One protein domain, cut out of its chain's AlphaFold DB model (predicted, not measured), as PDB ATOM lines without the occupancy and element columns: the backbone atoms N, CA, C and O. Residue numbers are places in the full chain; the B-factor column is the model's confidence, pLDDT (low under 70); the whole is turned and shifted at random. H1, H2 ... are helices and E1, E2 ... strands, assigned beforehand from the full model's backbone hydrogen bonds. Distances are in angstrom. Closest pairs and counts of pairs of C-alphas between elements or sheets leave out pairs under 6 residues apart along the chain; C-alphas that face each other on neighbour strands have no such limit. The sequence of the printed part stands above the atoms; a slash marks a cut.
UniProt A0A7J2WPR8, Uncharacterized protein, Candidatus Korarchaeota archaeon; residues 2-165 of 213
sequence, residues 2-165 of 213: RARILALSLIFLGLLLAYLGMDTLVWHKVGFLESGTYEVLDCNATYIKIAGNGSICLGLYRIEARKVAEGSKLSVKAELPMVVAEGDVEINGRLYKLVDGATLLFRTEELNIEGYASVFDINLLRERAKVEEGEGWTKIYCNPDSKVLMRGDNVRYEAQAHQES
ATOM      1  N   ARG A   2      43.413 -25.888  47.526       50.53
ATOM      2  CA  ARG A   2      43.772 -25.456  46.152       50.53
ATOM      3  C   ARG A   2      44.139 -26.593  45.177       50.53
ATOM      4  O   ARG A   2      43.697 -26.564  44.035       50.53
ATOM      5  N   ALA A   3      44.851 -27.627  45.634       54.97
ATOM      6  CA  ALA A   3      45.226 -28.778  44.799       54.97
ATOM      7  C   ALA A   3      44.021 -29.618  44.323       54.97
ATOM      8  O   ALA A   3      44.028 -30.130  43.210       54.97
ATOM      9  N   ARG A   4      42.948 -29.703  45.130       54.88
ATOM     10  CA  ARG A   4      41.714 -30.418  44.757       54.88
ATOM     11  C   ARG A   4      40.936 -29.685  43.663       54.88
ATOM     12  O   ARG A   4      40.395 -30.331  42.778       54.88
ATOM     13  N   ILE A   5      40.929 -28.351  43.699       62.09
ATOM     14  CA  ILE A   5      40.285 -27.516  42.674       62.09
ATOM     15  C   ILE A   5      41.041 -27.639  41.342       62.09
ATOM     16  O   ILE A   5      40.417 -27.845  40.311       62.09
ATOM     17  N   LEU A   6      42.379 -27.615  41.369       56.66
ATOM     18  CA  LEU A   6      43.223 -27.842  40.185       56.66
ATOM     19  C   LEU A   6      43.030 -29.238  39.572       56.66
ATOM     20  O   LEU A   6      42.914 -29.361  38.354       56.66
ATOM     21  N   ALA A   7      42.948 -30.277  40.405       59.09
ATOM     22  CA  ALA A   7      42.692 -31.645  39.960       59.09
ATOM     23  C   ALA A   7      41.304 -31.796  39.312       59.09
ATOM     24  O   ALA A   7      41.186 -32.407  38.252       59.09
ATOM     25  N   LEU A   8      40.268 -31.192  39.902       64.25
ATOM     26  CA  LEU A   8      38.920 -31.156  39.329       64.25
ATOM     27  C   LEU A   8      38.905 -30.446  37.969       64.25
ATOM     28  O   LEU A   8      38.387 -31.006  37.007       64.25
ATOM     29  N   SER A   9      39.528 -29.272  37.853       68.44
ATOM     30  CA  SER A   9      39.601 -28.535  36.583       68.44
ATOM     31  C   SER A   9      40.309 -29.323  35.477       68.44
ATOM     32  O   SER A   9      39.887 -29.269  34.325       68.44
ATOM     33  N   LEU A  10      41.351 -30.091  35.813       65.19
ATOM     34  CA  LEU A  10      42.054 -30.949  34.854       65.19
ATOM     35  C   LEU A  10      41.216 -32.158  34.413       65.19
ATOM     36  O   LEU A  10      41.261 -32.517  33.240       65.19
ATOM     37  N   ILE A  11      40.416 -32.750  35.306       68.12
ATOM     38  CA  ILE A  11      39.468 -33.821  34.948       68.12
ATOM     39  C   ILE A  11      38.385 -33.281  34.007       68.12
ATOM     40  O   ILE A  11      38.096 -33.905  32.987       68.12
ATOM     41  N   PHE A  12      37.817 -32.109  34.309       69.81
ATOM     42  CA  PHE A  12      36.832 -31.462  33.438       69.81
ATOM     43  C   PHE A  12      37.422 -31.094  32.074       69.81
ATOM     44  O   PHE A  12      36.769 -31.304  31.055       69.81
ATOM     45  N   LEU A  13      38.669 -30.616  32.034       69.50
ATOM     46  CA  LEU A  13      39.377 -30.364  30.783       69.50
ATOM     47  C   LEU A  13      39.612 -31.666  30.001       69.50
ATOM     48  O   LEU A  13      39.371 -31.699  28.803       69.50
ATOM     49  N   GLY A  14      40.014 -32.754  30.665       62.16
ATOM     50  CA  GLY A  14      40.188 -34.067  30.036       62.16
ATOM     51  C   GLY A  14      38.889 -34.640  29.456       62.16
ATOM     52  O   GLY A  14      38.886 -35.121  28.327       62.16
ATOM     53  N   LEU A  15      37.776 -34.526  30.187       64.12
ATOM     54  CA  LEU A  15      36.443 -34.914  29.712       64.12
ATOM     55  C   LEU A  15      35.982 -34.057  28.529       64.12
ATOM     56  O   LEU A  15      35.441 -34.592  27.566       64.12
ATOM     57  N   LEU A  16      36.230 -32.747  28.574       63.47
ATOM     58  CA  LEU A  16      35.909 -31.836  27.478       63.47
ATOM     59  C   LEU A  16      36.727 -32.164  26.221       63.47
ATOM     60  O   LEU A  16      36.172 -32.209  25.129       63.47
ATOM     61  N   LEU A  17      38.024 -32.439  26.370       59.38
ATOM     62  CA  LEU A  17      38.908 -32.830  25.267       59.38
ATOM     63  C   LEU A  17      38.523 -34.197  24.677       59.38
ATOM     64  O   LEU A  17      38.579 -34.366  23.464       59.38
ATOM     65  N   ALA A  18      38.095 -35.154  25.509       58.28
ATOM     66  CA  ALA A  18      37.585 -36.447  25.051       58.28
ATOM     67  C   ALA A  18      36.235 -36.316  24.328       58.28
ATOM     68  O   ALA A  18      36.028 -36.955  23.302       58.28
ATOM     69  N   TYR A  19      35.342 -35.452  24.818       57.66
ATOM     70  CA  TYR A  19      34.069 -35.139  24.166       57.66
ATOM     71  C   TYR A  19      34.270 -34.456  22.808       57.66
ATOM     72  O   TYR A  19      33.623 -34.816  21.830       57.66
ATOM     73  N   LEU A  20      35.218 -33.518  22.733       55.75
ATOM     74  CA  LEU A  20      35.644 -32.890  21.482       55.75
ATOM     75  C   LEU A  20      36.323 -33.871  20.517       55.75
ATOM     76  O   LEU A  20      36.483 -33.513  19.361       55.75
ATOM     77  N   GLY A  21      36.732 -35.052  20.992       52.69
ATOM     78  CA  GLY A  21      37.384 -36.119  20.233       52.69
ATOM     79  C   GLY A  21      36.440 -37.189  19.668       52.69
ATOM     80  O   GLY A  21      36.930 -38.191  19.151       52.69
ATOM     81  N   MET A  22      35.119 -37.048  19.833       59.06
ATOM     82  CA  MET A  22      34.144 -38.045  19.377       59.06
ATOM     83  C   MET A  22      33.609 -37.740  17.975       59.06
ATOM     84  O   MET A  22      33.412 -36.580  17.615       59.06
ATOM     85  N   ASP A  23      33.314 -38.801  17.219       70.56
ATOM     86  CA  ASP A  23      32.553 -38.728  15.970       70.56
ATOM     87  C   ASP A  23      31.213 -38.036  16.237       70.56
ATOM     88  O   ASP A  23      30.364 -38.535  16.982       70.56
ATOM     89  N   THR A  24      31.036 -36.856  15.647       81.81
ATOM     90  CA  THR A  24      29.804 -36.080  15.804       81.81
ATOM     91  C   THR A  24      28.898 -36.309  14.606       81.81
ATOM     92  O   THR A  24      29.286 -36.074  13.463       81.81
ATOM     93  N   LEU A  25      27.671 -36.760  14.869       86.62
ATOM     94  CA  LEU A  25      26.638 -36.899  13.849       86.62
ATOM     95  C   LEU A  25      26.176 -35.502  13.410       86.62
ATOM     96  O   LEU A  25      25.543 -34.784  14.183       86.62
ATOM     97  N   VAL A  26      26.490 -35.124  12.174       89.25
ATOM     98  CA  VAL A  26      26.120 -33.832  11.576       89.25
ATOM     99  C   VAL A  26      24.667 -33.862  11.117       89.25
ATOM    100  O   VAL A  26      23.892 -32.950  11.399       89.25
ATOM    101  N   TRP A  27      24.287 -34.928  10.416       91.88
ATOM    102  CA  TRP A  27      22.915 -35.154   9.986       91.88
ATOM    103  C   TRP A  27      22.646 -36.639   9.782       91.88
ATOM    104  O   TRP A  27      23.554 -37.453   9.606       91.88
ATOM    105  N   HIS A  28      21.363 -36.978   9.791       93.38
ATOM    106  CA  HIS A  28      20.868 -38.329   9.601       93.38
ATOM    107  C   HIS A  28      19.631 -38.301   8.704       93.38
ATOM    108  O   HIS A  28      18.738 -37.472   8.891       93.38
ATOM    109  N   LYS A  29      19.590 -39.204   7.721       92.19
ATOM    110  CA  LYS A  29      18.492 -39.337   6.769       92.19
ATOM    111  C   LYS A  29      18.153 -40.804   6.551       92.19
ATOM    112  O   LYS A  29      19.015 -41.597   6.188       92.19
ATOM    113  N   VAL A  30      16.875 -41.129   6.691       93.38
ATOM    114  CA  VAL A  30      16.305 -42.407   6.256       93.38
ATOM    115  C   VAL A  30      15.472 -42.139   5.014       93.38
ATOM    116  O   VAL A  30      14.713 -41.168   4.977       93.38
ATOM    117  N   GLY A  31      15.613 -42.981   3.998       89.88
ATOM    118  CA  GLY A  31      14.904 -42.798   2.741       89.88
ATOM    119  C   GLY A  31      14.647 -44.098   1.997       89.88
ATOM    120  O   GLY A  31      15.008 -45.196   2.429       89.88
ATOM    121  N   PHE A  32      13.987 -43.950   0.855       89.00
ATOM    122  CA  PHE A  32      13.713 -45.026  -0.081       89.00
ATOM    123  C   PHE A  32      14.096 -44.568  -1.485       89.00
ATOM    124  O   PHE A  32      13.641 -43.521  -1.935       89.00
ATOM    125  N   LEU A  33      14.950 -45.343  -2.148       85.75
ATOM    126  CA  LEU A  33      15.365 -45.120  -3.528       85.75
ATOM    127  C   LEU A  33      14.459 -45.929  -4.448       85.75
ATOM    128  O   LEU A  33      14.589 -47.152  -4.526       85.75
ATOM    129  N   GLU A  34      13.556 -45.246  -5.146       81.88
ATOM    130  CA  GLU A  34      12.732 -45.849  -6.190       81.88
ATOM    131  C   GLU A  34      13.571 -46.173  -7.430       81.88
ATOM    132  O   GLU A  34      14.542 -45.479  -7.750       81.88
ATOM    133  N   SER A  35      13.186 -47.222  -8.158       79.38
ATOM    134  CA  SER A  35      13.877 -47.596  -9.394       79.38
ATOM    135  C   SER A  35      13.933 -46.434 -10.393       79.38
ATOM    136  O   SER A  35      12.937 -45.766 -10.664       79.38
ATOM    137  N   GLY A  36      15.122 -46.188 -10.947       72.50
ATOM    138  CA  GLY A  36      15.356 -45.118 -11.926       72.50
ATOM    139  C   GLY A  36      15.467 -43.705 -11.340       72.50
ATOM    140  O   GLY A  36      15.668 -42.760 -12.105       72.50
ATOM    141  N   THR A  37      15.388 -43.552 -10.015       73.88
ATOM    142  CA  THR A  37      15.587 -42.266  -9.334       73.88
ATOM    143  C   THR A  37      17.014 -42.112  -8.810       73.88
ATOM    144  O   THR A  37      17.768 -43.081  -8.679       73.88
ATOM    145  N   TYR A  38      17.395 -40.864  -8.551       77.62
ATOM    146  CA  TYR A  38      18.677 -40.509  -7.964       77.62
ATOM    147  C   TYR A  38      18.434 -39.660  -6.729       77.62
ATOM    148  O   TYR A  38      17.612 -38.748  -6.758       77.62
ATOM    149  N   GLU A  39      19.202 -39.934  -5.687       84.00
ATOM    150  CA  GLU A  39      19.238 -39.118  -4.481       84.00
ATOM    151  C   GLU A  39      20.590 -38.416  -4.396       84.00
ATOM    152  O   GLU A  39      21.633 -39.016  -4.675       84.00
ATOM    153  N   VAL A  40      20.576 -37.148  -3.994       85.44
ATOM    154  CA  VAL A  40      21.782 -36.341  -3.802       85.44
ATOM    155  C   VAL A  40      21.940 -36.054  -2.313       85.44
ATOM    156  O   VAL A  40      21.026 -35.526  -1.684       85.44
ATOM    157  N   LEU A  41      23.101 -36.392  -1.752       88.31
ATOM    158  CA  LEU A  41      23.456 -36.109  -0.363       88.31
ATOM    159  C   LEU A  41      24.622 -35.117  -0.299       88.31
ATOM    160  O   LEU A  41      25.600 -35.234  -1.044       88.31
ATOM    161  N   ASP A  42      24.530 -34.158   0.618       86.69
ATOM    162  CA  ASP A  42      25.554 -33.137   0.829       86.69
ATOM    163  C   ASP A  42      26.753 -33.692   1.607       86.69
ATOM    164  O   ASP A  42      26.592 -34.237   2.697       86.69
ATOM    165  N   CYS A  43      27.972 -33.507   1.089       86.50
ATOM    166  CA  CYS A  43      29.213 -33.921   1.755       86.50
ATOM    167  C   CYS A  43      29.782 -32.815   2.670       86.50
ATOM    168  O   CYS A  43      30.944 -32.436   2.575       86.50
ATOM    169  N   ASN A  44      28.960 -32.289   3.582       85.88
ATOM    170  CA  ASN A  44      29.344 -31.247   4.548       85.88
ATOM    171  C   ASN A  44      29.949 -31.798   5.862       85.88
ATOM    172  O   ASN A  44      29.832 -31.164   6.909       85.88
ATOM    173  N   ALA A  45      30.554 -32.984   5.817       89.12
ATOM    174  CA  ALA A  45      31.126 -33.685   6.967       89.12
ATOM    175  C   ALA A  45      32.432 -34.394   6.570       89.12
ATOM    176  O   ALA A  45      32.793 -34.393   5.394       89.12
ATOM    177  N   THR A  46      33.137 -35.035   7.508       89.06
ATOM    178  CA  THR A  46      34.344 -35.824   7.178       89.06
ATOM    179  C   THR A  46      33.998 -37.052   6.337       89.06
ATOM    180  O   THR A  46      34.706 -37.393   5.386       89.06
ATOM    181  N   TYR A  47      32.907 -37.736   6.678       91.25
ATOM    182  CA  TYR A  47      32.445 -38.908   5.947       91.25
ATOM    183  C   TYR A  47      30.932 -39.088   6.056       91.25
ATOM    184  O   TYR A  47      30.292 -38.591   6.981       91.25
ATOM    185  N   ILE A  48      30.367 -39.861   5.130       92.75
ATOM    186  CA  ILE A  48      28.983 -40.333   5.187       92.75
ATOM    187  C   ILE A  48      29.001 -41.855   5.267       92.75
ATOM    188  O   ILE A  48      29.651 -42.525   4.464       92.75
ATOM    189  N   LYS A  49      28.281 -42.407   6.239       93.69
ATOM    190  CA  LYS A  49      28.025 -43.838   6.374       93.69
ATOM    191  C   LYS A  49      26.630 -44.143   5.850       93.69
ATOM    192  O   LYS A  49      25.665 -43.524   6.285       93.69
ATOM    193  N   ILE A  50      26.534 -45.092   4.930       92.94
ATOM    194  CA  ILE A  50      25.289 -45.483   4.274       92.94
ATOM    195  C   ILE A  50      25.070 -46.966   4.536       92.94
ATOM    196  O   ILE A  50      25.926 -47.785   4.217       92.94
ATOM    197  N   ALA A  51      23.930 -47.308   5.117       92.81
ATOM    198  CA  ALA A  51      23.449 -48.672   5.258       92.81
ATOM    199  C   ALA A  51      22.187 -48.844   4.408       92.81
ATOM    200  O   ALA A  51      21.406 -47.908   4.242       92.81
ATOM    201  N   GLY A  52      21.978 -50.034   3.856       86.31
ATOM    202  CA  GLY A  52      20.815 -50.305   3.021       86.31
ATOM    203  C   GLY A  52      20.512 -51.787   2.913       86.31
ATOM    204  O   GLY A  52      21.371 -52.633   3.146       86.31
ATOM    205  N   ASN A  53      19.272 -52.107   2.552       83.75
ATOM    206  CA  ASN A  53      18.803 -53.489   2.417       83.75
ATOM    207  C   ASN A  53      19.004 -54.075   1.004       83.75
ATOM    208  O   ASN A  53      18.321 -55.028   0.634       83.75
ATOM    209  N   GLY A  54      19.907 -53.504   0.205       77.31
ATOM    210  CA  GLY A  54      20.147 -53.903  -1.179       77.31
ATOM    211  C   GLY A  54      21.370 -53.219  -1.787       77.31
ATOM    212  O   GLY A  54      22.108 -52.511  -1.103       77.31
ATOM    213  N   SER A  55      21.594 -53.435  -3.084       79.38
ATOM    214  CA  SER A  55      22.722 -52.843  -3.807       79.38
ATOM    215  C   SER A  55      22.480 -51.358  -4.084       79.38
ATOM    216  O   SER A  55      21.596 -51.000  -4.863       79.38
ATOM    217  N   ILE A  56      23.289 -50.496  -3.464       82.00
ATOM    218  CA  ILE A  56      23.295 -49.050  -3.711       82.00
ATOM    219  C   ILE A  56      24.535 -48.718  -4.542       82.00
ATOM    220  O   ILE A  56      25.663 -48.996  -4.137       82.00
ATOM    221  N   CYS A  57      24.338 -48.115  -5.711       83.50
ATOM    222  CA  CYS A  57      25.425 -47.540  -6.491       83.50
ATOM    223  C   CYS A  57      25.724 -46.132  -5.977       83.50
ATOM    224  O   CYS A  57      24.836 -45.279  -5.917       83.50
ATOM    225  N   LEU A  58      26.990 -45.895  -5.646       86.00
ATOM    226  CA  LEU A  58      27.465 -44.664  -5.030       86.00
ATOM    227  C   LEU A  58      28.495 -43.998  -5.941       86.00
ATOM    228  O   LEU A  58      29.405 -44.649  -6.461       86.00
ATOM    229  N   GLY A  59      28.368 -42.689  -6.122       82.50
ATOM    230  CA  GLY A  59      29.381 -41.878  -6.782       82.50
ATOM    231  C   GLY A  59      29.562 -40.553  -6.061       82.50
ATOM    232  O   GLY A  59      28.584 -39.900  -5.714       82.50
ATOM    233  N   LEU A  60      30.813 -40.160  -5.840       85.12
ATOM    234  CA  LEU A  60      31.143 -38.823  -5.366       85.12
ATOM    235  C   LEU A  60      31.339 -37.920  -6.580       85.12
ATOM    236  O   LEU A  60      32.099 -38.251  -7.495       85.12
ATOM    237  N   TYR A  61      30.633 -36.801  -6.593       84.00
ATOM    238  CA  TYR A  61      30.683 -35.833  -7.674       84.00
ATOM    239  C   TYR A  61      30.922 -34.449  -7.107       84.00
ATOM    240  O   TYR A  61      30.246 -34.044  -6.165       84.00
ATOM    241  N   ARG A  62      31.830 -33.696  -7.717       83.69
ATOM    242  CA  ARG A  62      31.840 -32.248  -7.561       83.69
ATOM    243  C   ARG A  62      30.908 -31.664  -8.612       83.69
ATOM    244  O   ARG A  62      31.063 -31.948  -9.801       83.69
ATOM    245  N   ILE A  63      29.916 -30.901  -8.159       78.56
ATOM    246  CA  ILE A  63      29.001 -30.179  -9.043       78.56
ATOM    247  C   ILE A  63      29.536 -28.761  -9.160       78.56
ATOM    248  O   ILE A  63      29.334 -27.934  -8.273       78.56
ATOM    249  N   GLU A  64      30.246 -28.486 -10.246       83.62
ATOM    250  CA  GLU A  64      30.669 -27.127 -10.558       83.62
ATOM    251  C   GLU A  64      29.557 -26.457 -11.351       83.62
ATOM    252  O   GLU A  64      29.278 -26.849 -12.480       83.62
ATOM    253  N   ALA A  65      28.898 -25.467 -10.755       85.50
ATOM    254  CA  ALA A  65      27.835 -24.716 -11.403       85.50
ATOM    255  C   ALA A  65      28.342 -23.330 -11.801       85.50
ATOM    256  O   ALA A  65      28.708 -22.520 -10.947       85.50
ATOM    257  N   ARG A  66      28.327 -23.027 -13.100       90.50
ATOM    258  CA  ARG A  66      28.615 -21.685 -13.612       90.50
ATOM    259  C   ARG A  66      27.314 -21.038 -14.061       90.50
ATOM    260  O   ARG A  66      26.660 -21.542 -14.971       90.50
ATOM    261  N   LYS A  67      26.951 -19.901 -13.462       92.81
ATOM    262  CA  LYS A  67      25.784 -19.131 -13.909       92.81
ATOM    263  C   LYS A  67      26.020 -18.652 -15.339       92.81
ATOM    264  O   LYS A  67      27.016 -17.980 -15.602       92.81
ATOM    265  N   VAL A  68      25.121 -19.018 -16.243       94.81
ATOM    266  CA  VAL A  68      25.195 -18.629 -17.658       94.81
ATOM    267  C   VAL A  68      24.213 -17.520 -17.996       94.81
ATOM    268  O   VAL A  68      24.535 -16.663 -18.813       94.81
ATOM    269  N   ALA A  69      23.041 -17.499 -17.356       94.44
ATOM    270  CA  ALA A  69      22.028 -16.479 -17.596       94.44
ATOM    271  C   ALA A  69      21.060 -16.333 -16.413       94.44
ATOM    272  O   ALA A  69      20.941 -17.224 -15.572       94.44
ATOM    273  N   GLU A  70      20.350 -15.208 -16.377       96.19
ATOM    274  CA  GLU A  70      19.267 -14.922 -15.435       96.19
ATOM    275  C   GLU A  70      18.274 -13.945 -16.058       96.19
ATOM    276  O   GLU A  70      18.679 -12.996 -16.733       96.19
ATOM    277  N   GLY A  71      16.979 -14.172 -15.840       94.75
ATOM    278  CA  GLY A  71      15.920 -13.299 -16.335       94.75
ATOM    279  C   GLY A  71      14.619 -14.039 -16.623       94.75
ATOM    280  O   GLY A  71      14.484 -15.221 -16.331       94.75
ATOM    281  N   SER A  72      13.652 -13.320 -17.196       93.38
ATOM    282  CA  SER A  72      12.285 -13.804 -17.443       93.38
ATOM    283  C   SER A  72      12.030 -14.349 -18.850       93.38
ATOM    284  O   SER A  72      10.986 -14.950 -19.095       93.38
ATOM    285  N   LYS A  73      12.948 -14.114 -19.792       95.56
ATOM    286  CA  LYS A  73      12.893 -14.660 -21.149       95.56
ATOM    287  C   LYS A  73      14.306 -14.976 -21.607       95.56
ATOM    288  O   LYS A  73      15.063 -14.071 -21.955       95.56
ATOM    289  N   LEU A  74      14.672 -16.251 -21.544       95.06
ATOM    290  CA  LEU A  74      16.036 -16.718 -21.756       95.06
ATOM    291  C   LEU A  74      16.091 -17.692 -22.930       95.06
ATOM    292  O   LEU A  74      15.231 -18.555 -23.075       95.06
ATOM    293  N   SER A  75      17.134 -17.567 -23.744       94.56
ATOM    294  CA  SER A  75      17.528 -18.581 -24.720       94.56
ATOM    295  C   SER A  75      18.992 -18.898 -24.455       94.56
ATOM    296  O   SER A  75      19.852 -18.025 -24.590       94.56
ATOM    297  N   VAL A  76      19.255 -20.099 -23.947       92.62
ATOM    298  CA  VAL A  76      20.554 -20.478 -23.382       92.62
ATOM    299  C   VAL A  76      21.044 -21.752 -24.042       92.62
ATOM    300  O   VAL A  76      20.286 -22.711 -24.179       92.62
ATOM    301  N   LYS A  77      22.334 -21.758 -24.391       91.88
ATOM    302  CA  LYS A  77      23.059 -22.946 -24.827       91.88
ATOM    303  C   LYS A  77      24.091 -23.352 -23.769       91.88
ATOM    304  O   LYS A  77      24.979 -22.557 -23.466       91.88
ATOM    305  N   ALA A  78      23.953 -24.544 -23.195       86.81
ATOM    306  CA  ALA A  78      24.786 -25.076 -22.108       86.81
ATOM    307  C   ALA A  78      24.864 -26.607 -22.211       86.81
ATOM    308  O   ALA A  78      23.904 -27.214 -22.658       86.81
ATOM    309  N   GLU A  79      25.964 -27.243 -21.808       86.94
ATOM    310  CA  GLU A  79      26.165 -28.689 -22.032       86.94
ATOM    311  C   GLU A  79      25.241 -29.542 -21.151       86.94
ATOM    312  O   GLU A  79      24.598 -30.486 -21.618       86.94
ATOM    313  N   LEU A  80      25.132 -29.171 -19.873       88.31
ATOM    314  CA  LEU A  80      24.215 -29.789 -18.924       88.31
ATOM    315  C   LEU A  80      23.533 -28.684 -18.107       88.31
ATOM    316  O   LEU A  80      24.030 -28.291 -17.049       88.31
ATOM    317  N   PRO A  81      22.420 -28.123 -18.601       89.81
ATOM    318  CA  PRO A  81      21.788 -27.005 -17.933       89.81
ATOM    319  C   PRO A  81      20.999 -27.432 -16.693       89.81
ATOM    320  O   PRO A  81      20.162 -28.341 -16.715       89.81
ATOM    321  N   MET A  82      21.231 -26.689 -15.618       89.94
ATOM    322  CA  MET A  82      20.447 -26.682 -14.395       89.94
ATOM    323  C   MET A  82      19.679 -25.358 -14.305       89.94
ATOM    324  O   MET A  82      20.276 -24.282 -14.328       89.94
ATOM    325  N   VAL A  83      18.355 -25.430 -14.204       90.06
ATOM    326  CA  VAL A  83      17.464 -24.269 -14.089       90.06
ATOM    327  C   VAL A  83      16.985 -24.155 -12.650       90.06
ATOM    328  O   VAL A  83      16.424 -25.108 -12.112       90.06
ATOM    329  N   VAL A  84      17.192 -22.991 -12.041       91.00
ATOM    330  CA  VAL A  84      16.656 -22.630 -10.725       91.00
ATOM    331  C   VAL A  84      15.613 -21.543 -10.937       91.00
ATOM    332  O   VAL A  84      15.935 -20.488 -11.486       91.00
ATOM    333  N   ALA A  85      14.370 -21.806 -10.546       88.62
ATOM    334  CA  ALA A  85      13.235 -20.932 -10.832       88.62
ATOM    335  C   ALA A  85      12.559 -20.408  -9.559       88.62
ATOM    336  O   ALA A  85      12.475 -21.108  -8.545       88.62
ATOM    337  N   GLU A  86      12.042 -19.183  -9.644       84.19
ATOM    338  CA  GLU A  86      11.201 -18.551  -8.621       84.19
ATOM    339  C   GLU A  86       9.740 -18.615  -9.092       84.19
ATOM    340  O   GLU A  86       9.190 -17.653  -9.631       84.19
ATOM    341  N   GLY A  87       9.154 -19.812  -8.984       87.31
ATOM    342  CA  GLY A  87       7.778 -20.106  -9.380       87.31
ATOM    343  C   GLY A  87       7.646 -20.839 -10.717       87.31
ATOM    344  O   GLY A  87       8.578 -21.481 -11.207       87.31
ATOM    345  N   ASP A  88       6.443 -20.782 -11.289       90.25
ATOM    346  CA  ASP A  88       6.092 -21.483 -12.525       90.25
ATOM    347  C   ASP A  88       6.901 -20.956 -13.722       90.25
ATOM    348  O   ASP A  88       6.985 -19.749 -13.959       90.25
ATOM    349  N   VAL A  89       7.458 -21.873 -14.516       92.38
ATOM    350  CA  VAL A  89       8.265 -21.552 -15.704       92.38
ATOM    351  C   VAL A  89       7.866 -22.420 -16.888       92.38
ATOM    352  O   VAL A  89       7.564 -23.606 -16.742       92.38
ATOM    353  N   GLU A  90       7.893 -21.849 -18.084       94.06
ATOM    354  CA  GLU A  90       7.748 -22.577 -19.338       94.06
ATOM    355  C   GLU A  90       9.128 -22.828 -19.940       94.06
ATOM    356  O   GLU A  90       9.894 -21.896 -20.166       94.06
ATOM    357  N   ILE A  91       9.462 -24.093 -20.193       92.31
ATOM    358  CA  ILE A  91      10.758 -24.494 -20.747       92.31
ATOM    359  C   ILE A  91      10.506 -25.333 -21.997       92.31
ATOM    360  O   ILE A  91       9.863 -26.384 -21.928       92.31
ATOM    361  N   ASN A  92      11.011 -24.869 -23.143       93.19
ATOM    362  CA  ASN A  92      10.838 -25.492 -24.460       93.19
ATOM    363  C   ASN A  92       9.364 -25.831 -24.786       93.19
ATOM    364  O   ASN A  92       9.067 -26.911 -25.295       93.19
ATOM    365  N   GLY A  93       8.434 -24.921 -24.472       91.31
ATOM    366  CA  GLY A  93       7.001 -25.089 -24.751       91.31
ATOM    367  C   GLY A  93       6.222 -25.897 -23.706       91.31
ATOM    368  O   GLY A  93       5.038 -26.180 -23.896       91.31
ATOM    369  N   ARG A  94       6.875 -26.338 -22.620       92.00
ATOM    370  CA  ARG A  94       6.242 -27.114 -21.546       92.00
ATOM    371  C   ARG A  94       6.236 -26.326 -20.244       92.00
ATOM    372  O   ARG A  94       7.288 -25.918 -19.768       92.00
ATOM    373  N   LEU A  95       5.056 -26.187 -19.643       91.94
ATOM    374  CA  LEU A  95       4.881 -25.551 -18.337       91.94
ATOM    375  C   LEU A  95       5.314 -26.487 -17.199       91.94
ATOM    376  O   LEU A  95       4.841 -27.626 -17.105       91.94
ATOM    377  N   TYR A  96       6.163 -25.978 -16.311       86.38
ATOM    378  CA  TYR A  96       6.599 -26.617 -15.076       86.38
ATOM    379  C   TYR A  96       6.069 -25.810 -13.898       86.38
ATOM    380  O   TYR A  96       6.373 -24.628 -13.764       86.38
ATOM    381  N   LYS A  97       5.277 -26.466 -13.047       87.75
ATOM    382  CA  LYS A  97       4.796 -25.873 -11.801       87.75
ATOM    383  C   LYS A  97       5.789 -26.157 -10.696       87.75
ATOM    384  O   LYS A  97       5.977 -27.325 -10.346       87.75
ATOM    385  N   LEU A  98       6.441 -25.119 -10.196       80.06
ATOM    386  CA  LEU A  98       7.572 -25.247  -9.289       80.06
ATOM    387  C   LEU A  98       7.319 -24.459  -8.010       80.06
ATOM    388  O   LEU A  98       6.704 -23.399  -8.020       80.06
ATOM    389  N   VAL A  99       7.809 -24.999  -6.900       77.56
ATOM    390  CA  VAL A  99       7.902 -24.262  -5.638       77.56
ATOM    391  C   VAL A  99       9.138 -23.364  -5.715       77.56
ATOM    392  O   VAL A  99      10.128 -23.759  -6.334       77.56
ATOM    393  N   ASP A 100       9.094 -22.180  -5.105       71.00
ATOM    394  CA  ASP A 100      10.207 -21.222  -5.128       71.00
ATOM    395  C   ASP A 100      11.544 -21.882  -4.756       71.00
ATOM    396  O   ASP A 100      11.675 -22.524  -3.709       71.00
ATOM    397  N   GLY A 101      12.535 -21.740  -5.643       63.56
ATOM    398  CA  GLY A 101      13.867 -22.326  -5.486       63.56
ATOM    399  C   GLY A 101      14.006 -23.766  -5.992       63.56
ATOM    400  O   GLY A 101      15.055 -24.383  -5.787       63.56
ATOM    401  N   ALA A 102      12.992 -24.330  -6.661       71.25
ATOM    402  CA  ALA A 102      13.111 -25.649  -7.274       71.25
ATOM    403  C   ALA A 102      14.210 -25.677  -8.346       71.25
ATOM    404  O   ALA A 102      14.405 -24.729  -9.110       71.25
ATOM    405  N   THR A 103      14.902 -26.811  -8.411       82.50
ATOM    406  CA  THR A 103      16.001 -27.055  -9.346       82.50
ATOM    407  C   THR A 103      15.593 -28.120 -10.360       82.50
ATOM    408  O   THR A 103      15.187 -29.218  -9.982       82.50
ATOM    409  N   LEU A 104      15.725 -27.811 -11.649       82.88
ATOM    410  CA  LEU A 104      15.462 -28.729 -12.755       82.88
ATOM    411  C   LEU A 104      16.743 -29.001 -13.542       82.88
ATOM    412  O   LEU A 104      17.454 -28.076 -13.924       82.88
ATOM    413  N   LEU A 105      17.014 -30.275 -13.818       82.06
ATOM    414  CA  LEU A 105      18.166 -30.731 -14.594       82.06
ATOM    415  C   LEU A 105      17.717 -31.211 -15.969       82.06
ATOM    416  O   LEU A 105      16.827 -32.058 -16.078       82.06
ATOM    417  N   PHE A 106      18.368 -30.712 -17.013       83.12
ATOM    418  CA  PHE A 106      18.026 -31.027 -18.393       83.12
ATOM    419  C   PHE A 106      19.207 -31.668 -19.117       83.12
ATOM    420  O   PHE A 106      20.342 -31.239 -18.976       83.12
ATOM    421  N   ARG A 107      18.931 -32.690 -19.935       82.31
ATOM    422  CA  ARG A 107      19.910 -33.318 -20.844       82.31
ATOM    423  C   ARG A 107      19.746 -32.806 -22.275       82.31
ATOM    424  O   ARG A 107      19.667 -33.591 -23.217       82.31
ATOM    425  N   THR A 108      19.584 -31.501 -22.425       82.00
ATOM    426  CA  THR A 108      19.525 -30.853 -23.733       82.00
ATOM    427  C   THR A 108      20.455 -29.663 -23.725       82.00
ATOM    428  O   THR A 108      20.574 -28.992 -22.705       82.00
ATOM    429  N   GLU A 109      21.109 -29.423 -24.858       81.50
ATOM    430  CA  GLU A 109      22.066 -28.333 -24.968       81.50
ATOM    431  C   GLU A 109      21.397 -26.964 -25.071       81.50
ATOM    432  O   GLU A 109      22.045 -25.952 -24.835       81.50
ATOM    433  N   GLU A 110      20.117 -26.910 -25.448       89.94
ATOM    434  CA  GLU A 110      19.414 -25.666 -25.756       89.94
ATOM    435  C   GLU A 110      18.101 -25.569 -24.974       89.94
ATOM    436  O   GLU A 110      17.223 -26.437 -25.043       89.94
ATOM    437  N   LEU A 111      17.966 -24.474 -24.227       91.50
ATOM    438  CA  LEU A 111      16.782 -24.154 -23.440       91.50
ATOM    439  C   LEU A 111      16.223 -22.795 -23.849       91.50
ATOM    440  O   LEU A 111      16.926 -21.788 -23.817       91.50
ATOM    441  N   ASN A 112      14.930 -22.771 -24.152       94.94
ATOM    442  CA  ASN A 112      14.129 -21.558 -24.234       94.94
ATOM    443  C   ASN A 112      13.220 -21.512 -23.009       94.94
ATOM    444  O   ASN A 112      12.424 -22.430 -22.811       94.94
ATOM    445  N   ILE A 113      13.373 -20.481 -22.185       94.06
ATOM    446  CA  ILE A 113      12.702 -20.348 -20.894       94.06
ATOM    447  C   ILE A 113      11.878 -19.063 -20.889       94.06
ATOM    448  O   ILE A 113      12.410 -17.989 -21.182       94.06
ATOM    449  N   GLU A 114      10.605 -19.172 -20.525       94.88
ATOM    450  CA  GLU A 114       9.726 -18.047 -20.207       94.88
ATOM    451  C   GLU A 114       9.271 -18.152 -18.743       94.88
ATOM    452  O   GLU A 114       8.811 -19.199 -18.294       94.88
ATOM    453  N   GLY A 115       9.434 -17.072 -17.981       91.38
ATOM    454  CA  GLY A 115       9.353 -17.071 -16.516       91.38
ATOM    455  C   GLY A 115      10.715 -16.770 -15.884       91.38
ATOM    456  O   GLY A 115      11.754 -16.969 -16.513       91.38
ATOM    457  N   TYR A 116      10.721 -16.204 -14.673       93.75
ATOM    458  CA  TYR A 116      11.959 -15.757 -14.028       93.75
ATOM    459  C   TYR A 116      12.777 -16.947 -13.521       93.75
ATOM    460  O   TYR A 116      12.339 -17.695 -12.645       93.75
ATOM    461  N   ALA A 117      13.972 -17.118 -14.080       93.31
ATOM    462  CA  ALA A 117      14.869 -18.200 -13.712       93.31
ATOM    463  C   ALA A 117      16.339 -17.785 -13.805       93.31
ATOM    464  O   ALA A 117      16.730 -16.918 -14.588       93.31
ATOM    465  N   SER A 118      17.164 -18.479 -13.029       95.06
ATOM    466  CA  SER A 118      18.614 -18.523 -13.165       95.06
ATOM    467  C   SER A 118      19.018 -19.839 -13.826       95.06
ATOM    468  O   SER A 118      18.612 -20.913 -13.385       95.06
ATOM    469  N   VAL A 119      19.845 -19.769 -14.867       92.69
ATOM    470  CA  VAL A 119      20.364 -20.949 -15.567       92.69
ATOM    471  C   VAL A 119      21.843 -21.105 -15.263       92.69
ATOM    472  O   VAL A 119      22.626 -20.155 -15.374       92.69
ATOM    473  N   PHE A 120      22.225 -22.323 -14.906       92.69
ATOM    474  CA  PHE A 120      23.590 -22.727 -14.627       92.69
ATOM    475  C   PHE A 120      23.996 -23.819 -15.608       92.69
ATOM    476  O   PHE A 120      23.251 -24.765 -15.837       92.69
ATOM    477  N   ASP A 121      25.184 -23.685 -16.171       91.06
ATOM    478  CA  ASP A 121      25.859 -24.759 -16.886       91.06
ATOM    479  C   ASP A 121      26.648 -25.547 -15.844       91.06
ATOM    480  O   ASP A 121      27.529 -24.983 -15.178       91.06
ATOM    481  N   ILE A 122      26.245 -26.797 -15.616       87.00
ATOM    482  CA  ILE A 122      26.841 -27.621 -14.573       87.00
ATOM    483  C   ILE A 122      27.803 -28.640 -15.169       87.00
ATOM    484  O   ILE A 122      27.492 -29.339 -16.127       87.00
ATOM    485  N   ASN A 123      28.967 -28.778 -14.551       84.31
ATOM    486  CA  ASN A 123      29.876 -29.874 -14.832       84.31
ATOM    487  C   ASN A 123      29.826 -30.872 -13.673       84.31
ATOM    488  O   ASN A 123      30.058 -30.518 -12.514       84.31
ATOM    489  N   LEU A 124      29.506 -32.126 -13.996       82.19
ATOM    490  CA  LEU A 124      29.510 -33.233 -13.046       82.19
ATOM    491  C   LEU A 124      30.862 -33.937 -13.105       82.19
ATOM    492  O   LEU A 124      31.059 -34.906 -13.841       82.19
ATOM    493  N   LEU A 125      31.799 -33.466 -12.289       83.56
ATOM    494  CA  LEU A 125      33.119 -34.067 -12.197       83.56
ATOM    495  C   LEU A 125      33.071 -35.238 -11.223       83.56
ATOM    496  O   LEU A 125      32.914 -35.058 -10.015       83.56
ATOM    497  N   ARG A 126      33.206 -36.458 -11.748       84.25
ATOM    498  CA  ARG A 126      33.325 -37.647 -10.901       84.25
ATOM    499  C   ARG A 126      34.644 -37.589 -10.142       84.25
ATOM    500  O   ARG A 126      35.716 -37.601 -10.745       84.25
ATOM    501  N   GLU A 127      34.558 -37.605  -8.824       84.00
ATOM    502  CA  GLU A 127      35.722 -37.639  -7.954       84.00
ATOM    503  C   GLU A 127      36.030 -39.067  -7.500       84.00
ATOM    504  O   GLU A 127      35.158 -39.940  -7.418       84.00
ATOM    505  N   ARG A 128      37.308 -39.325  -7.203       83.62
ATOM    506  CA  ARG A 128      37.703 -40.558  -6.524       83.62
ATOM    507  C   ARG A 128      37.402 -40.391  -5.042       83.62
ATOM    508  O   ARG A 128      38.067 -39.613  -4.370       83.62
ATOM    509  N   ALA A 129      36.428 -41.141  -4.546       79.06
ATOM    510  CA  ALA A 129      36.188 -41.244  -3.116       79.06
ATOM    511  C   ALA A 129      37.078 -42.331  -2.508       79.06
ATOM    512  O   ALA A 129      37.237 -43.409  -3.088       79.06
ATOM    513  N   LYS A 130      37.609 -42.074  -1.310       88.38
ATOM    514  CA  LYS A 130      38.052 -43.160  -0.435       88.38
ATOM    515  C   LYS A 130      36.791 -43.816   0.132       88.38
ATOM    516  O   LYS A 130      35.961 -43.131   0.727       88.38
ATOM    517  N   VAL A 131      36.651 -45.120  -0.080       88.00
ATOM    518  CA  VAL A 131      35.490 -45.903   0.353       88.00
ATOM    519  C   VAL A 131      35.966 -47.037   1.251       88.00
ATOM    520  O   VAL A 131      36.947 -47.708   0.934       88.00
ATOM    521  N   GLU A 132      35.279 -47.227   2.370       90.19
ATOM    522  CA  GLU A 132      35.461 -48.358   3.277       90.19
ATOM    523  C   GLU A 132      34.139 -49.122   3.351       90.19
ATOM    524  O   GLU A 132      33.105 -48.562   3.717       90.19
ATOM    525  N   GLU A 133      34.157 -50.391   2.963       88.62
ATOM    526  CA  GLU A 133      32.984 -51.262   2.994       88.62
ATOM    527  C   GLU A 133      33.049 -52.167   4.224       88.62
ATOM    528  O   GLU A 133      34.089 -52.751   4.533       88.62
ATOM    529  N   GLY A 134      31.927 -52.273   4.929       86.12
ATOM    530  CA  GLY A 134      31.729 -53.211   6.023       86.12
ATOM    531  C   GLY A 134      30.463 -54.032   5.814       86.12
ATOM    532  O   GLY A 134      29.726 -53.859   4.844       86.12
ATOM    533  N   GLU A 135      30.190 -54.950   6.737       85.31
ATOM    534  CA  GLU A 135      28.996 -55.789   6.656       85.31
ATOM    535  C   GLU A 135      27.725 -54.929   6.791       85.31
ATOM    536  O   GLU A 135      27.435 -54.375   7.851       85.31
ATOM    537  N   GLY A 136      26.991 -54.777   5.684       84.06
ATOM    538  CA  GLY A 136      25.737 -54.018   5.625       84.06
ATOM    539  C   GLY A 136      25.882 -52.492   5.596       84.06
ATOM    540  O   GLY A 136      24.869 -51.798   5.699       84.06
ATOM    541  N   TRP A 137      27.098 -51.948   5.458       90.50
ATOM    542  CA  TRP A 137      27.310 -50.501   5.354       90.50
ATOM    543  C   TRP A 137      28.511 -50.119   4.483       90.50
ATOM    544  O   TRP A 137      29.485 -50.855   4.356       90.50
ATOM    545  N   THR A 138      28.467 -48.903   3.950       91.50
ATOM    546  CA  THR A 138      29.535 -48.279   3.166       91.50
ATOM    547  C   THR A 138      29.852 -46.905   3.747       91.50
ATOM    548  O   THR A 138      28.959 -46.075   3.910       91.50
ATOM    549  N   LYS A 139      31.119 -46.653   4.079       91.75
ATOM    550  CA  LYS A 139      31.635 -45.351   4.519       91.75
ATOM    551  C   LYS A 139      32.324 -44.675   3.341       91.75
ATOM    552  O   LYS A 139      33.250 -45.229   2.755       91.75
ATOM    553  N   ILE A 140      31.878 -43.472   3.010       91.12
ATOM    554  CA  ILE A 140      32.427 -42.642   1.940       91.12
ATOM    555  C   ILE A 140      33.063 -41.416   2.582       91.12
ATOM    556  O   ILE A 140      32.376 -40.652   3.259       91.12
ATOM    557  N   TYR A 141      34.358 -41.213   2.363       90.50
ATOM    558  CA  TYR A 141      35.023 -39.986   2.789       90.50
ATOM    559  C   TYR A 141      34.654 -38.833   1.860       90.50
ATOM    560  O   TYR A 141      34.686 -38.972   0.634       90.50
ATOM    561  N   CYS A 142      34.298 -37.710   2.469       88.00
ATOM    562  CA  CYS A 142      33.805 -36.535   1.776       88.00
ATOM    563  C   CYS A 142      34.928 -35.548   1.468       88.00
ATOM    564  O   CYS A 142      35.850 -35.359   2.261       88.00
ATOM    565  N   ASN A 143      34.791 -34.873   0.328       85.19
ATOM    566  CA  ASN A 143      35.467 -33.612   0.062       85.19
ATOM    567  C   ASN A 143      34.470 -32.466   0.330       85.19
ATOM    568  O   ASN A 143      33.294 -32.639  -0.003       85.19
ATOM    569  N   PRO A 144      34.908 -31.314   0.881       75.19
ATOM    570  CA  PRO A 144      34.019 -30.236   1.343       75.19
ATOM    571  C   PRO A 144      33.047 -29.667   0.296       75.19
ATOM    572  O   PRO A 144      32.003 -29.139   0.663       75.19
ATOM    573  N   ASP A 145      33.360 -29.812  -0.995       79.75
ATOM    574  CA  ASP A 145      32.581 -29.247  -2.110       79.75
ATOM    575  C   ASP A 145      31.857 -30.308  -2.952       79.75
ATOM    576  O   ASP A 145      31.299 -30.016  -4.014       79.75
ATOM    577  N   SER A 146      31.864 -31.557  -2.496       87.38
ATOM    578  CA  SER A 146      31.330 -32.679  -3.262       87.38
ATOM    579  C   SER A 146      29.921 -33.051  -2.808       87.38
ATOM    580  O   SER A 146      29.410 -32.606  -1.778       87.38
ATOM    581  N   LYS A 147      29.255 -33.866  -3.616       88.25
ATOM    582  CA  LYS A 147      27.938 -34.443  -3.363       88.25
ATOM    583  C   LYS A 147      28.027 -35.942  -3.598       88.25
ATOM    584  O   LYS A 147      28.672 -36.389  -4.551       88.25
ATOM    585  N   VAL A 148      27.371 -36.724  -2.751       88.69
ATOM    586  CA  VAL A 148      27.193 -38.156  -2.999       88.69
ATOM    587  C   VAL A 148      25.921 -38.334  -3.806       88.69
ATOM    588  O   VAL A 148      24.830 -38.015  -3.344       88.69
ATOM    589  N   LEU A 149      26.070 -38.857  -5.017       87.50
ATOM    590  CA  LEU A 149      24.965 -39.291  -5.850       87.50
ATOM    591  C   LEU A 149      24.713 -40.775  -5.580       87.50
ATOM    592  O   LEU A 149      25.595 -41.613  -5.799       87.50
ATOM    593  N   MET A 150      23.512 -41.090  -5.111       88.81
ATOM    594  CA  MET A 150      23.079 -42.455  -4.847       88.81
ATOM    595  C   MET A 150      22.026 -42.888  -5.853       88.81
ATOM    596  O   MET A 150      21.112 -42.135  -6.193       88.81
ATOM    597  N   ARG A 151      22.131 -44.143  -6.276       86.94
ATOM    598  CA  ARG A 151      21.111 -44.826  -7.063       86.94
ATOM    599  C   ARG A 151      20.880 -46.217  -6.490       86.94
ATOM    600  O   ARG A 151      21.834 -46.915  -6.160       86.94
ATOM    601  N   GLY A 152      19.624 -46.629  -6.423       84.06
ATOM    602  CA  GLY A 152      19.225 -47.980  -6.041       84.06
ATOM    603  C   GLY A 152      17.980 -48.403  -6.810       84.06
ATOM    604  O   GLY A 152      17.352 -47.579  -7.472       84.06
ATOM    605  N   ASP A 153      17.635 -49.683  -6.721       87.44
ATOM    606  CA  ASP A 153      16.388 -50.224  -7.265       87.44
ATOM    607  C   ASP A 153      15.495 -50.698  -6.118       87.44
ATOM    608  O   ASP A 153      15.631 -51.819  -5.631       87.44
ATOM    609  N   ASN A 154      14.576 -49.829  -5.687       86.88
ATOM    610  CA  ASN A 154      13.619 -50.089  -4.607       86.88
ATOM    611  C   ASN A 154      14.299 -50.461  -3.276       86.88
ATOM    612  O   ASN A 154      13.941 -51.444  -2.622       86.88
ATOM    613  N   VAL A 155      15.284 -49.656  -2.868       89.38
ATOM    614  CA  VAL A 155      16.125 -49.902  -1.684       89.38
ATOM    615  C   VAL A 155      15.794 -48.906  -0.579       89.38
ATOM    616  O   VAL A 155      15.751 -47.698  -0.808       89.38
ATOM    617  N   ARG A 156      15.596 -49.402   0.646       91.62
ATOM    618  CA  ARG A 156      15.568 -48.560   1.848       91.62
ATOM    619  C   ARG A 156      16.991 -48.329   2.317       91.62
ATOM    620  O   ARG A 156      17.769 -49.280   2.407       91.62
ATOM    621  N   TYR A 157      17.301 -47.083   2.640       92.81
ATOM    622  CA  TYR A 157      18.624 -46.705   3.105       92.81
ATOM    623  C   TYR A 157      18.558 -45.833   4.354       92.81
ATOM    624  O   TYR A 157      17.586 -45.115   4.600       92.81
ATOM    625  N   GLU A 158      19.647 -45.883   5.103       94.88
ATOM    626  CA  GLU A 158      19.965 -45.003   6.212       94.88
ATOM    627  C   GLU A 158      21.332 -44.377   5.937       94.88
ATOM    628  O   GLU A 158      22.318 -45.084   5.738       94.88
ATOM    629  N   ALA A 159      21.390 -43.048   5.887       93.50
ATOM    630  CA  ALA A 159      22.604 -42.283   5.658       93.50
ATOM    631  C   ALA A 159      22.882 -41.372   6.857       93.50
ATOM    632  O   ALA A 159      22.013 -40.619   7.298       93.50
ATOM    633  N   GLN A 160      24.106 -41.427   7.368       94.00
ATOM    634  CA  GLN A 160      24.566 -40.653   8.514       94.00
ATOM    635  C   GLN A 160      25.864 -39.935   8.154       94.00
ATOM    636  O   GLN A 160      26.849 -40.587   7.802       94.00
ATOM    637  N   ALA A 161      25.886 -38.611   8.257       91.94
ATOM    638  CA  ALA A 161      27.106 -37.833   8.096       91.94
ATOM    639  C   ALA A 161      27.781 -37.599   9.436       91.94
ATOM    640  O   ALA A 161      27.139 -37.166  10.392       91.94
ATOM    641  N   HIS A 162      29.084 -37.838   9.478       91.06
ATOM    642  CA  HIS A 162      29.886 -37.742  10.686       91.06
ATOM    643  C   HIS A 162      31.068 -36.810  10.468       91.06
ATOM    644  O   HIS A 162      31.777 -36.889   9.457       91.06
ATOM    645  N   GLN A 163      31.290 -35.934  11.438       87.56
ATOM    646  CA  GLN A 163      32.482 -35.115  11.523       87.56
ATOM    647  C   GLN A 163      33.443 -35.785  12.507       87.56
ATOM    648  O   GLN A 163      33.204 -35.798  13.717       87.56
ATOM    649  N   GLU A 164      34.536 -36.329  11.973       79.44
ATOM    650  CA  GLU A 164      35.686 -36.712  12.791       79.44
ATOM    651  C   GLU A 164      36.360 -35.409  13.226       79.44
ATOM    652  O   GLU A 164      36.815 -34.610  12.397       79.44
ATOM    653  N   SER A 165      36.399 -35.158  14.530       61.50
ATOM    654  CA  SER A 165      37.288 -34.141  15.073       61.50
ATOM    655  C   SER A 165      38.729 -34.544  14.774       61.50
ATOM    656  O   SER A 165      39.093 -35.702  14.994       61.50
TER     657      SER A 165
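What this domain is: This is residues 2 to 165 of the 213 residues of an uncharacterized protein of Candidatus Korarchaeota archaeon (UniProt A0A7J2WPR8). Two lobes built of strands follow one another along the longest axis, joined by the long paired strands E4 and E9, and residues 2 to 18 of helix H1 stick out at one end. The lobe nearer H1 is a small sandwich, with the sheet E1 E13 E3 E11 E10 crossed over E2, E12 and the first part of E4; in the other lobe E4 and E9 fold back on themselves beside the short strands E5 to E8. The printed part has 164 residues, with H1 first and then E1 to E13; the class is mostly strand. The five-strand sheet, in the order E1, E13, E3, E11, E10, is antiparallel, and the other, of eight strands, is branched with antiparallel neighbour pairs. The whole is loose, with a radius of gyration of the C-alphas of 21.9 A, and spans 78 by 40 by 27 A.

How they stand to each other: H1, residues 2 to 19, is not on either sheet, and its O i to N i+4 pairs are all within hydrogen-bond range. E1, residues 24 to 33, is an edge strand beside E13, residues 155 to 163, with N 29 and O 159 2.8 A apart. E13 also neighbours E3, residues 47 to 52, with N 49 and O 160 at 2.8 A. E3 neighbours E11, residues 137 to 141, with N 50 and O 138 at 2.8 A. E11 forms a hairpin with the edge strand E10, residues 131 to 134, with N 139 and O 132 at 2.8 A. In the branched sheet, E12, residues 146 to 152, has E2, residues 39 to 42, on one side, with N 41 and O 148 at 2.9 A, and E4, residues 56 to 77, on the other, with N 59 and O 149 at 3.0 A. E9, residues 110 to 127, has E4 on one side, with N 68 and O 119 at 2.9 A. On the other side of E9 are E5, residues 81 to 85, with N 84 and O 118 at 2.9 A, and E6, residues 89 to 91, with N 90 and O 114 at 2.8 A. E8, residues 102 to 105, neighbours E5, with N 83 and O 104 at 2.8 A. E7, residues 94 to 96, forms a hairpin with E6, with N 91 and O 94 at 2.9 A. E4 bends by 134 degrees at residue 74, and E9 by 146 degrees at residue 114. The two strongly twisted sheets form a sandwich, two sheets face to face, with strands at 86 degrees and the facing parts 10.2 A centre to centre.

Where its parts are: H1 begins at C-alpha 2 (43.772, -25.456, 46.152) and is 25.9 A long. E4 measures 33.6 A, ending at C-alpha 77 (23.059, -22.946, -24.827); E9 measures 26.9 A, E1 25.8 A and E13 25.7 A. E13 ends at C-alpha 163 (32.482, -35.115, 11.523).

The domain as a whole: The C-alphas of Arg 2 and Gly 93, the two farthest apart, are 79.9 A apart. The printed part has no cut, and its links are tight. Mean pLDDT of the printed part is 83.8; residues 2 to 22, 101 and 165 are under 70.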